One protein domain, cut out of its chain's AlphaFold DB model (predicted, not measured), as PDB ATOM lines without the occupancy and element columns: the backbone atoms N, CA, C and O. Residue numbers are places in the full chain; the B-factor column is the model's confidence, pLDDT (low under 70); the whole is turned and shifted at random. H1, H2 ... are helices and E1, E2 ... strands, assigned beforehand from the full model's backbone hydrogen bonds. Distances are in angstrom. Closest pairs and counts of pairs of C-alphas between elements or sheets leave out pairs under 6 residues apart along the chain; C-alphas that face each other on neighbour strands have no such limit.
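AT A GLANCE: This is residues 155 to 236 of the 313 residues of an uncharacterized protein of Porphyridium purpureum (UniProt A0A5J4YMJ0). A small sheet of three short strands is sandwiched between two helices, H1 over one face and H2 over the other, making three layers. H3 and H4 pack on H2 at a steep tilt; H4 also reaches edge strand E2 with its last residues, while H3 lies beyond H2 at the far end from H1. The printed part has 82 residues, with four named helices and three named strands in the order E1 E2 H1 E3 H2 H3 H4. The sheet's order is E2 E1 E3, antiparallel throughout, and the class is mixed, helices and strands. The whole is compact, with a radius of gyration of the C-alphas of 12.1 A and spans of 35 by 25 by 20 A.

HOW THE PARTS SIT: Inner strand E1, residues 155 to 158, has as antiparallel neighbours the edge strands E2, residues 166 to 168, and E3, residues 187 to 191. E1 and E2 form a hairpin, with N 168 and O 155 2.8 A apart; between E1 and E3, N 156 and O 189 are 2.9 A apart, both within hydrogen-bond range. H1, residues 171 to 181, is on the sheet at a height of 8.9 A and lies over E1, along the strands; the closest C-alphas of E2 and H1, Ser 168 and Phe 174, are 5.7 A apart. E2, H1 and E3 form a split strand-helix-strand unit, two strands running the same way with E1 between them, and its crossover is right-handed. H2, residues 195 to 202, is on the opposite face at a height of 8.2 A, over E1; the C-alphas of Ala 156 and Pro 197, their closest, are 5.8 A apart. H3, residues 214 to 223, touches H2 at a steep tilt of 57 degrees, the same way, closest at the C-alphas of Gln 196 and Ser 217, 5.8 A. H3 is not on the sheet. H4, residues 228 to 235, touches H2 at a steep tilt of 52 degrees, the same way, closest at the C-alphas of Leu 198 and Leu 231, 6.4 A. H4 is on the sheet, and its closest C-alphas to E2, Phe 235 and Gly 166, are 4.3 A apart. H1 is apart from H2, H3 and H4. Every O i to N i+4 pair is within hydrogen-bond range in H2, H3 and H4, and 5 of 7 in H1.

IN THESE COORDINATES: E1 begins at C-alpha 155 (-17.122, 32.863, -16.648). H1 spans 15.3 A, H3 14.3 A and E3 12.8 A. H4 ends at C-alpha 235 (-13.536, 39.722, -8.729).

THE WHOLE: The C-alphas of Gln 179 and Lys 223, the two farthest apart, are 35.0 A apart. The link H2 to H3 is long, with 11 residues. The printed part has no cut, and no printed residue is under 70 in pLDDT.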
ATOM      1  N   PHE A 155     -16.113  31.978 -16.079       97.62
ATOM      2  CA  PHE A 155     -17.122  32.863 -16.648       97.62
ATOM      3  C   PHE A 155     -16.920  34.248 -16.074       97.62
ATOM      4  O   PHE A 155     -16.957  34.395 -14.857       97.62
ATOM      5  N   ALA A 156     -16.713  35.248 -16.916       97.69
ATOM      6  CA  ALA A 156     -16.552  36.620 -16.468       97.69
ATOM      7  C   ALA A 156     -17.489  37.558 -17.211       97.69
ATOM      8  O   ALA A 156     -17.947  37.271 -18.319       97.69
ATOM      9  N   PHE A 157     -17.776  38.680 -16.568       97.44
ATOM     10  CA  PHE A 157     -18.556  39.755 -17.142       97.44
ATOM     11  C   PHE A 157     -17.960  41.109 -16.775       97.44
ATOM     12  O   PHE A 157     -17.356  41.279 -15.710       97.44
ATOM     13  N   ARG A 158     -18.167  42.083 -17.656       96.94
ATOM     14  CA  ARG A 158     -17.881  43.498 -17.414       96.94
ATOM     15  C   ARG A 158     -18.990  44.359 -18.005       96.94
ATOM     16  O   ARG A 158     -19.824  43.853 -18.753       96.94
ATOM     17  N   HIS A 159     -19.008  45.641 -17.642       95.50
ATOM     18  CA  HIS A 159     -20.045  46.589 -18.072       95.50
ATOM     19  C   HIS A 159     -21.470  46.153 -17.678       95.50
ATOM     20  O   HIS A 159     -22.435  46.416 -18.393       95.50
ATOM     21  N   GLY A 160     -21.603  45.461 -16.541       96.06
ATOM     22  CA  GLY A 160     -22.907  45.169 -15.953       96.06
ATOM     23  C   GLY A 160     -23.570  46.423 -15.377       96.06
ATOM     24  O   GLY A 160     -22.980  47.508 -15.376       96.06
ATOM     25  N   LEU A 161     -24.785  46.257 -14.855       94.88
ATOM     26  CA  LEU A 161     -25.527  47.307 -14.149       94.88
ATOM     27  C   LEU A 161     -24.634  48.023 -13.116       94.88
ATOM     28  O   LEU A 161     -23.889  47.367 -12.387       94.88
ATOM     29  N   ASP A 162     -24.670  49.358 -13.095       92.94
ATOM     30  CA  ASP A 162     -23.835  50.212 -12.232       92.94
ATOM     31  C   ASP A 162     -22.322  49.933 -12.338       92.94
ATOM     32  O   ASP A 162     -21.569  50.005 -11.366       92.94
ATOM     33  N   GLY A 163     -21.857  49.545 -13.530       94.19
ATOM     34  CA  GLY A 163     -20.452  49.212 -13.764       94.19
ATOM     35  C   GLY A 163     -20.012  47.920 -13.069       94.19
ATOM     36  O   GLY A 163     -18.820  47.742 -12.797       94.19
ATOM     37  N   ALA A 164     -20.951  47.023 -12.747       96.19
ATOM     38  CA  ALA A 164     -20.643  45.742 -12.133       96.19
ATOM     39  C   ALA A 164     -19.732  44.886 -13.024       96.19
ATOM     40  O   ALA A 164     -19.867  44.834 -14.253       96.19
ATOM     41  N   ARG A 165     -18.803  44.182 -12.378       96.94
ATOM     42  CA  ARG A 165     -17.847  43.283 -13.033       96.94
ATOM     43  C   ARG A 165     -17.391  42.178 -12.096       96.94
ATOM     44  O   ARG A 165     -17.320  42.365 -10.880       96.94
ATOM     45  N   GLY A 166     -17.039  41.038 -12.671       97.62
ATOM     46  CA  GLY A 166     -16.403  39.951 -11.943       97.62
ATOM     47  C   GLY A 166     -16.511  38.620 -12.662       97.62
ATOM     48  O   GLY A 166     -16.841  38.554 -13.845       97.62
ATOM     49  N   LEU A 167     -16.201  37.548 -11.940       97.94
ATOM     50  CA  LEU A 167     -16.105  36.207 -12.493       97.94
ATOM     51  C   LEU A 167     -16.643  35.136 -11.544       97.94
ATOM     52  O   LEU A 167     -16.694  35.312 -10.330       97.94
ATOM     53  N   SER A 168     -17.016  33.995 -12.109       97.81
ATOM     54  CA  SER A 168     -17.394  32.779 -11.396       97.81
ATOM     55  C   SER A 168     -16.791  31.565 -12.096       97.81
ATOM     56  O   SER A 168     -16.710  31.499 -13.323       97.81
ATOM     57  N   VAL A 169     -16.401  30.566 -11.309       97.19
ATOM     58  CA  VAL A 169     -15.994  29.242 -11.813       97.19
ATOM     59  C   VAL A 169     -17.181  28.288 -11.969       97.19
ATOM     60  O   VAL A 169     -17.106  27.308 -12.709       97.19
ATOM     61  N   ASP A 170     -18.293  28.570 -11.284       96.50
ATOM     62  CA  ASP A 170     -19.508  27.764 -11.337       96.50
ATOM     63  C   ASP A 170     -20.517  28.386 -12.311       96.50
ATOM     64  O   ASP A 170     -20.934  29.544 -12.170       96.50
ATOM     65  N   LYS A 171     -20.936  27.580 -13.292       95.50
ATOM     66  CA  LYS A 171     -21.934  27.937 -14.306       95.50
ATOM     67  C   LYS A 171     -23.270  28.358 -13.691       95.50
ATOM     68  O   LYS A 171     -23.880  29.304 -14.175       95.50
ATOM     69  N   LYS A 172     -23.751  27.649 -12.668       95.56
ATOM     70  CA  LYS A 172     -25.049  27.915 -12.033       95.56
ATOM     71  C   LYS A 172     -25.018  29.241 -11.285       95.56
ATOM     72  O   LYS A 172     -25.952  30.024 -11.412       95.56
ATOM     73  N   ILE A 173     -23.923  29.507 -10.569       96.69
ATOM     74  CA  ILE A 173     -23.709  30.794  -9.896       96.69
ATOM     75  C   ILE A 173     -23.683  31.913 -10.936       96.69
ATOM     76  O   ILE A 173     -24.399  32.896 -10.786       96.69
ATOM     77  N   PHE A 174     -22.936  31.740 -12.031       96.50
ATOM     78  CA  PHE A 174     -22.877  32.742 -13.096       96.50
ATOM     79  C   PHE A 174     -24.255  33.022 -13.714       96.50
ATOM     80  O   PHE A 174     -24.638  34.177 -13.860       96.50
ATOM     81  N   GLN A 175     -25.041  31.981 -14.010       95.56
ATOM     82  CA  GLN A 175     -26.401  32.129 -14.541       95.56
ATOM     83  C   GLN A 175     -27.335  32.883 -13.590       95.56
ATOM     84  O   GLN A 175     -28.126  33.705 -14.045       95.56
ATOM     85  N   ALA A 176     -27.235  32.626 -12.286       95.62
ATOM     86  CA  ALA A 176     -28.014  33.346 -11.287       95.62
ATOM     87  C   ALA A 176     -27.566  34.812 -11.153       95.62
ATOM     88  O   ALA A 176     -28.401  35.697 -10.978       95.62
ATOM     89  N   LEU A 177     -26.265  35.091 -11.293       95.69
ATOM     90  CA  LEU A 177     -25.740  36.455 -11.246       95.69
ATOM     91  C   LEU A 177     -26.196  37.305 -12.437       95.69
ATOM     92  O   LEU A 177     -26.443  38.490 -12.239       95.69
ATOM     93  N   ILE A 178     -26.351  36.728 -13.638       94.56
ATOM     94  CA  ILE A 178     -26.729  37.481 -14.852       94.56
ATOM     95  C   ILE A 178     -27.988  38.317 -14.640       94.56
ATOM     96  O   ILE A 178     -28.016  39.471 -15.043       94.56
ATOM     97  N   GLN A 179     -28.995  37.784 -13.945       93.62
ATOM     98  CA  GLN A 179     -30.246  38.503 -13.676       93.62
ATOM     99  C   GLN A 179     -30.049  39.774 -12.838       93.62
ATOM    100  O   GLN A 179     -30.911  40.646 -12.831       93.62
ATOM    101  N   ARG A 180     -28.929  39.875 -12.113       95.31
ATOM    102  CA  ARG A 180     -28.621  40.987 -11.209       95.31
ATOM    103  C   ARG A 180     -27.776  42.075 -11.869       95.31
ATOM    104  O   ARG A 180     -27.786  43.195 -11.379       95.31
ATOM    105  N   PHE A 181     -27.024  41.747 -12.920       93.06
ATOM    106  CA  PHE A 181     -26.110  42.683 -13.587       93.06
ATOM    107  C   PHE A 181     -26.459  42.945 -15.056       93.06
ATOM    108  O   PHE A 181     -25.677  43.604 -15.741       93.06
ATOM    109  N   ASP A 182     -27.583  42.420 -15.552       91.69
ATOM    110  CA  ASP A 182     -27.931  42.513 -16.968       91.69
ATOM    111  C   ASP A 182     -28.014  43.974 -17.428       91.69
ATOM    112  O   ASP A 182     -28.669  44.813 -16.813       91.69
ATOM    113  N   SER A 183     -27.290  44.272 -18.502       93.12
ATOM    114  CA  SER A 183     -27.189  45.589 -19.123       93.12
ATOM    115  C   SER A 183     -26.976  45.385 -20.626       93.12
ATOM    116  O   SER A 183     -26.275  44.437 -20.996       93.12
ATOM    117  N   PRO A 184     -27.512  46.255 -21.507       94.00
ATOM    118  CA  PRO A 184     -27.288  46.163 -22.952       94.00
ATOM    119  C   PRO A 184     -25.809  46.198 -23.356       94.00
ATOM    120  O   PRO A 184     -25.439  45.652 -24.390       94.00
ATOM    121  N   THR A 185     -24.964  46.831 -22.540       94.31
ATOM    122  CA  THR A 185     -23.516  46.946 -22.767       94.31
ATOM    123  C   THR A 185     -22.712  45.850 -22.074       94.31
ATOM    124  O   THR A 185     -21.487  45.847 -22.166       94.31
ATOM    125  N   CYS A 186     -23.368  44.922 -21.368       96.12
ATOM    126  CA  CYS A 186     -22.680  43.898 -20.599       96.12
ATOM    127  C   CYS A 186     -22.009  42.873 -21.514       96.12
ATOM    128  O   CYS A 186     -22.665  42.106 -22.222       96.12
ATOM    129  N   GLU A 187     -20.688  42.796 -21.420       96.19
ATOM    130  CA  GLU A 187     -19.896  41.774 -22.089       96.19
ATOM    131  C   GLU A 187     -19.758  40.554 -21.183       96.19
ATOM    132  O   GLU A 187     -19.420  40.679 -20.005       96.19
ATOM    133  N   LYS A 188     -19.997  39.363 -21.739       96.94
ATOM    134  CA  LYS A 188     -19.972  38.081 -21.021       96.94
ATOM    135  C   LYS A 188     -19.053  37.130 -21.780       96.94
ATOM    136  O   LYS A 188     -19.339  36.799 -22.929       96.94
ATOM    137  N   LEU A 189     -17.980  36.666 -21.146       96.75
ATOM    138  CA  LEU A 189     -16.973  35.806 -21.775       96.75
ATOM    139  C   LEU A 189     -16.680  34.552 -20.935       96.75
ATOM    140  O   LEU A 189     -16.747  34.568 -19.706       96.75
ATOM    141  N   GLU A 190     -16.343  33.451 -21.607       96.69
ATOM    142  CA  GLU A 190     -15.842  32.206 -21.011       96.69
ATOM    143  C   GLU A 190     -14.357  32.029 -21.346       96.69
ATOM    144  O   GLU A 190     -13.991  31.933 -22.513       96.69
ATOM    145  N   PHE A 191     -13.514  31.900 -20.325       96.44
ATOM    146  CA  PHE A 191     -12.068  31.733 -20.443       96.44
ATOM    147  C   PHE A 191     -11.610  30.337 -20.013       96.44
ATOM    148  O   PHE A 191     -12.290  29.629 -19.265       96.44
ATOM    149  N   SER A 192     -10.410  29.952 -20.458       96.06
ATOM    150  CA  SER A 192      -9.775  28.664 -20.132       96.06
ATOM    151  C   SER A 192      -8.819  28.715 -18.930       96.06
ATOM    152  O   SER A 192      -8.424  27.670 -18.409       96.06
ATOM    153  N   ASN A 193      -8.466  29.913 -18.466       97.31
ATOM    154  CA  ASN A 193      -7.650  30.180 -17.281       97.31
ATOM    155  C   ASN A 193      -8.260  31.351 -16.491       97.31
ATOM    156  O   ASN A 193      -9.131  32.053 -16.998       97.31
ATOM    157  N   MET A 194      -7.816  31.539 -15.248       98.31
ATOM    158  CA  MET A 194      -8.319  32.579 -14.350       98.31
ATOM    159  C   MET A 194      -7.603  33.926 -14.537       98.31
ATOM    160  O   MET A 194      -8.168  34.951 -14.192       98.31
ATOM    161  N   VAL A 195      -6.394  33.966 -15.100       98.38
ATOM    162  CA  VAL A 195      -5.623  35.218 -15.226       98.38
ATOM    163  C   VAL A 195      -6.270  36.182 -16.223       98.38
ATOM    164  O   VAL A 195      -6.512  37.337 -15.881       98.38
ATOM    165  N   GLN A 196      -6.652  35.699 -17.406       98.25
ATOM    166  CA  GLN A 196      -7.337  36.514 -18.416       98.25
ATOM    167  C   GLN A 196      -8.638  37.167 -17.905       98.25
ATOM    168  O   GLN A 196      -8.765  38.383 -18.033       98.25
ATOM    169  N   PRO A 197      -9.592  36.449 -17.271       98.38
ATOM    170  CA  PRO A 197     -10.810  37.080 -16.768       98.38
ATOM    171  C   PRO A 197     -10.557  38.094 -15.644       98.38
ATOM    172  O   PRO A 197     -11.358  39.012 -15.478       98.38
ATOM    173  N   LEU A 198      -9.464  37.969 -14.878       98.19
ATOM    174  CA  LEU A 198      -9.088  38.983 -13.886       98.19
ATOM    175  C   LEU A 198      -8.678  40.292 -14.568       98.19
ATOM    176  O   LEU A 198      -9.165  41.351 -14.173       98.19
ATOM    177  N   VAL A 199      -7.842  40.216 -15.608       98.06
ATOM    178  CA  VAL A 199      -7.433  41.385 -16.404       98.06
ATOM    179  C   VAL A 199      -8.625  41.960 -17.176       98.06
ATOM    180  O   VAL A 199      -8.835  43.168 -17.154       98.06
ATOM    181  N   PHE A 200      -9.488  41.109 -17.737       97.75
ATOM    182  CA  PHE A 200     -10.733  41.505 -18.406       97.75
ATOM    183  C   PHE A 200     -11.640  42.349 -17.501       97.75
ATOM    184  O   PHE A 200     -12.145  43.393 -17.915       97.75
ATOM    185  N   CYS A 201     -11.822  41.923 -16.245       97.44
ATOM    186  CA  CYS A 201     -12.588  42.685 -15.260       97.44
ATOM    187  C   CYS A 201     -11.873  43.978 -14.862       97.44
ATOM    188  O   CYS A 201     -12.517  45.007 -14.671       97.44
ATOM    189  N   LEU A 202     -10.550  43.941 -14.714       96.50
ATOM    190  CA  LEU A 202      -9.770  45.096 -14.292       96.50
ATOM    191  C   LEU A 202      -9.764  46.215 -15.341       96.50
ATOM    192  O   LEU A 202      -9.936  47.376 -14.982       96.50
ATOM    193  N   GLN A 203      -9.646  45.858 -16.619       96.12
ATOM    194  CA  GLN A 203      -9.634  46.782 -17.756       96.12
ATOM    195  C   GLN A 203     -11.035  47.215 -18.213       96.12
ATOM    196  O   GLN A 203     -11.177  47.894 -19.230       96.12
ATOM    197  N   ALA A 204     -12.087  46.850 -17.475       94.75
ATOM    198  CA  ALA A 204     -13.440  47.307 -17.756       94.75
ATOM    199  C   ALA A 204     -13.523  48.841 -17.695       94.75
ATOM    200  O   ALA A 204     -13.232  49.438 -16.658       94.75
ATOM    201  N   GLY A 205     -13.960  49.454 -18.795       91.38
ATOM    202  CA  GLY A 205     -14.021  50.913 -18.955       91.38
ATOM    203  C   GLY A 205     -12.780  51.517 -19.611       91.38
ATOM    204  O   GLY A 205     -12.675  52.734 -19.695       91.38
ATOM    205  N   THR A 206     -11.848  50.683 -20.073       94.25
ATOM    206  CA  THR A 206     -10.638  51.104 -20.789       94.25
ATOM    207  C   THR A 206     -10.588  50.466 -22.178       94.25
ATOM    208  O   THR A 206     -11.297  49.495 -22.441       94.25
ATOM    209  N   TYR A 207      -9.707  50.967 -23.043       92.50
ATOM    210  CA  TYR A 207      -9.392  50.351 -24.341       92.50
ATOM    211  C   TYR A 207      -8.372  49.209 -24.233       92.50
ATOM    212  O   TYR A 207      -7.908  48.708 -25.251       92.50
ATOM    213  N   GLY A 208      -7.998  48.816 -23.010       92.94
ATOM    214  CA  GLY A 208      -7.028  47.757 -22.769       92.94
ATOM    215  C   GLY A 208      -7.505  46.403 -23.298       92.94
ATOM    216  O   GLY A 208      -8.643  45.976 -23.062       92.94
ATOM    217  N   THR A 209      -6.605  45.733 -24.008       95.25
ATOM    218  CA  THR A 209      -6.818  44.421 -24.635       95.25
ATOM    219  C   THR A 209      -5.842  43.368 -24.121       95.25
ATOM    220  O   THR A 209      -5.825  42.253 -24.636       95.25
ATOM    221  N   ASP A 210      -5.089  43.656 -23.054       95.62
ATOM    222  CA  ASP A 210      -4.102  42.737 -22.470       95.62
ATOM    223  C   ASP A 210      -4.728  41.413 -21.985       95.62
ATOM    224  O   ASP A 210      -4.055  40.407 -21.776       95.62
ATOM    225  N   TRP A 211      -6.050  41.361 -21.816       96.56
ATOM    226  CA  TRP A 211      -6.774  40.128 -21.504       96.56
ATOM    227  C   TRP A 211      -6.938  39.168 -22.697       96.56
ATOM    228  O   TRP A 211      -7.308  38.006 -22.494       96.56
ATOM    229  N   HIS A 212      -6.676  39.606 -23.936       94.69
ATOM    230  CA  HIS A 212      -6.880  38.804 -25.149       94.69
ATOM    231  C   HIS A 212      -6.018  37.539 -25.173       94.69
ATOM    232  O   HIS A 212      -6.514  36.465 -25.534       94.69
ATOM    233  N   THR A 213      -4.769  37.618 -24.718       94.31
ATOM    234  CA  THR A 213      -3.884  36.456 -24.587       94.31
ATOM    235  C   THR A 213      -3.474  36.246 -23.131       94.31
ATOM    236  O   THR A 213      -3.503  37.162 -22.313       94.31
ATOM    237  N   LEU A 214      -3.123  35.005 -22.768       95.50
ATOM    238  CA  LEU A 214      -2.601  34.721 -21.427       95.50
ATOM    239  C   LEU A 214      -1.233  35.386 -21.210       95.50
ATOM    240  O   LEU A 214      -0.924  35.775 -20.089       95.50
ATOM    241  N   GLU A 215      -0.431  35.506 -22.265       95.50
ATOM    242  CA  GLU A 215       0.877  36.159 -22.232       95.50
ATOM    243  C   GLU A 215       0.746  37.643 -21.880       95.50
ATOM    244  O   GLU A 215       1.282  38.065 -20.854       95.50
ATOM    245  N   ASP A 216      -0.065  38.385 -22.635       94.81
ATOM    246  CA  ASP A 216      -0.297  39.817 -22.405       94.81
ATOM    247  C   ASP A 216      -0.886  40.067 -21.017       94.81
ATOM    248  O   ASP A 216      -0.476  40.986 -20.313       94.81
ATOM    249  N   SER A 217      -1.774  39.186 -20.547       97.12
ATOM    250  CA  SER A 217      -2.360  39.321 -19.211       97.12
ATOM    251  C   SER A 217      -1.313  39.191 -18.105       97.12
ATOM    252  O   SER A 217      -1.390  39.881 -17.087       97.12
ATOM    253  N   VAL A 218      -0.334  38.299 -18.282       97.00
ATOM    254  CA  VAL A 218       0.774  38.124 -17.333       97.00
ATOM    255  C   VAL A 218       1.716  39.328 -17.389       97.00
ATOM    256  O   VAL A 218       2.123  39.818 -16.334       97.00
ATOM    257  N   ILE A 219       2.017  39.838 -18.588       95.69
ATOM    258  CA  ILE A 219       2.818  41.058 -18.788       95.69
ATOM    259  C   ILE A 219       2.148  42.260 -18.124       95.69
ATOM    260  O   ILE A 219       2.800  42.983 -17.367       95.69
ATOM    261  N   TYR A 220       0.845  42.432 -18.323       95.81
ATOM    262  CA  TYR A 220       0.062  43.501 -17.719       95.81
ATOM    263  C   TYR A 220       0.092  43.441 -16.188       95.81
ATOM    264  O   TYR A 220       0.402  44.436 -15.532       95.81
ATOM    265  N   ILE A 221      -0.135  42.260 -15.597       97.12
ATOM    266  CA  ILE A 221      -0.039  42.065 -14.139       97.12
ATOM    267  C   ILE A 221       1.358  42.416 -13.617       97.12
ATOM    268  O   ILE A 221       1.473  43.057 -12.569       97.12
ATOM    269  N   ALA A 222       2.413  42.037 -14.344       96.31
ATOM    270  CA  ALA A 222       3.791  42.357 -13.984       96.31
ATOM    271  C   ALA A 222       4.055  43.867 -13.997       96.31
ATOM    272  O   ALA A 222       4.601  44.416 -13.038       96.31
ATOM    273  N   LYS A 223       3.655  44.527 -15.092       95.12
ATOM    274  CA  LYS A 223       3.863  45.955 -15.346       95.12
ATOM    275  C   LYS A 223       3.167  46.808 -14.290       95.12
ATOM    276  O   LYS A 223       3.798  47.673 -13.689       95.12
ATOM    277  N   GLU A 224       1.910  46.488 -14.001       95.69
ATOM    278  CA  GLU A 224       1.084  47.188 -13.014       95.69
ATOM    279  C   GLU A 224       1.343  46.719 -11.568       95.69
ATOM    280  O   GLU A 224       0.733  47.220 -10.623       95.69
ATOM    281  N   ARG A 225       2.256  45.752 -11.370       96.25
ATOM    282  CA  ARG A 225       2.622  45.169 -10.062       96.25
ATOM    283  C   ARG A 225       1.408  44.689  -9.262       96.25
ATOM    284  O   ARG A 225       1.350  44.818  -8.037       96.25
ATOM    285  N   LEU A 226       0.425  44.139  -9.964       96.81
ATOM    286  CA  LEU A 226      -0.834  43.708  -9.374       96.81
ATOM    287  C   LEU A 226      -0.643  42.392  -8.633       96.81
ATOM    288  O   LEU A 226       0.070  41.505  -9.096       96.81
ATOM    289  N   LYS A 227      -1.331  42.244  -7.499       98.00
ATOM    290  CA  LYS A 227      -1.292  41.005  -6.723       98.00
ATOM    291  C   LYS A 227      -2.413  40.061  -7.131       98.00
ATOM    292  O   LYS A 227      -3.583  40.324  -6.840       98.00
ATOM    293  N   THR A 228      -2.073  38.936  -7.762       98.38
ATOM    294  CA  THR A 228      -3.065  37.985  -8.299       98.38
ATOM    295  C   THR A 228      -4.066  37.496  -7.242       98.38
ATOM    296  O   THR A 228      -5.269  37.546  -7.507       98.38
ATOM    297  N   PRO A 229      -3.652  37.103  -6.015       98.38
ATOM    298  CA  PRO A 229      -4.593  36.699  -4.970       98.38
ATOM    299  C   PRO A 229      -5.591  37.803  -4.601       98.38
ATOM    300  O   PRO A 229      -6.770  37.524  -4.383       98.38
ATOM    301  N   ALA A 230      -5.145  39.064  -4.587       97.81
ATOM    302  CA  ALA A 230      -6.017  40.198  -4.312       97.81
ATOM    303  C   ALA A 230      -7.055  40.380  -5.428       97.81
ATOM    304  O   ALA A 230      -8.222  40.619  -5.127       97.81
ATOM    305  N   LEU A 231      -6.673  40.194  -6.697       97.62
ATOM    306  CA  LEU A 231      -7.609  40.229  -7.825       97.62
ATOM    307  C   LEU A 231      -8.628  39.080  -7.763       97.62
ATOM    308  O   LEU A 231      -9.816  39.317  -7.975       97.62
ATOM    309  N   VAL A 232      -8.199  37.858  -7.419       97.75
ATOM    310  CA  VAL A 232      -9.102  36.705  -7.222       97.75
ATOM    311  C   VAL A 232     -10.135  37.026  -6.149       97.75
ATOM    312  O   VAL A 232     -11.336  36.905  -6.395       97.75
ATOM    313  N   CYS A 233      -9.689  37.517  -4.992       96.38
ATOM    314  CA  CYS A 233     -10.578  37.979  -3.931       96.38
ATOM    315  C   CYS A 233     -11.436  39.166  -4.372       96.38
ATOM    316  O   CYS A 233     -12.553  39.301  -3.879       96.38
ATOM    317  N   LYS A 234     -10.938  40.027  -5.269       96.12
ATOM    318  CA  LYS A 234     -11.639  41.219  -5.752       96.12
ATOM    319  C   LYS A 234     -12.745  40.901  -6.747       96.12
ATOM    320  O   LYS A 234     -13.738  41.602  -6.729       96.12
ATOM    321  N   PHE A 235     -12.598  39.910  -7.616       97.50
ATOM    322  CA  PHE A 235     -13.536  39.722  -8.729       97.50
ATOM    323  C   PHE A 235     -14.324  38.416  -8.669       97.50
ATOM    324  O   PHE A 235     -15.309  38.288  -9.389       97.50
ATOM    325  N   SER A 236     -13.947  37.462  -7.816       97.69
ATOM    326  CA  SER A 236     -14.621  36.160  -7.776       97.69
ATOM    327  C   SER A 236     -15.916  36.188  -6.963       97.69
ATOM    328  O   SER A 236     -15.948  36.663  -5.824       97.69
TER     329      SER A 236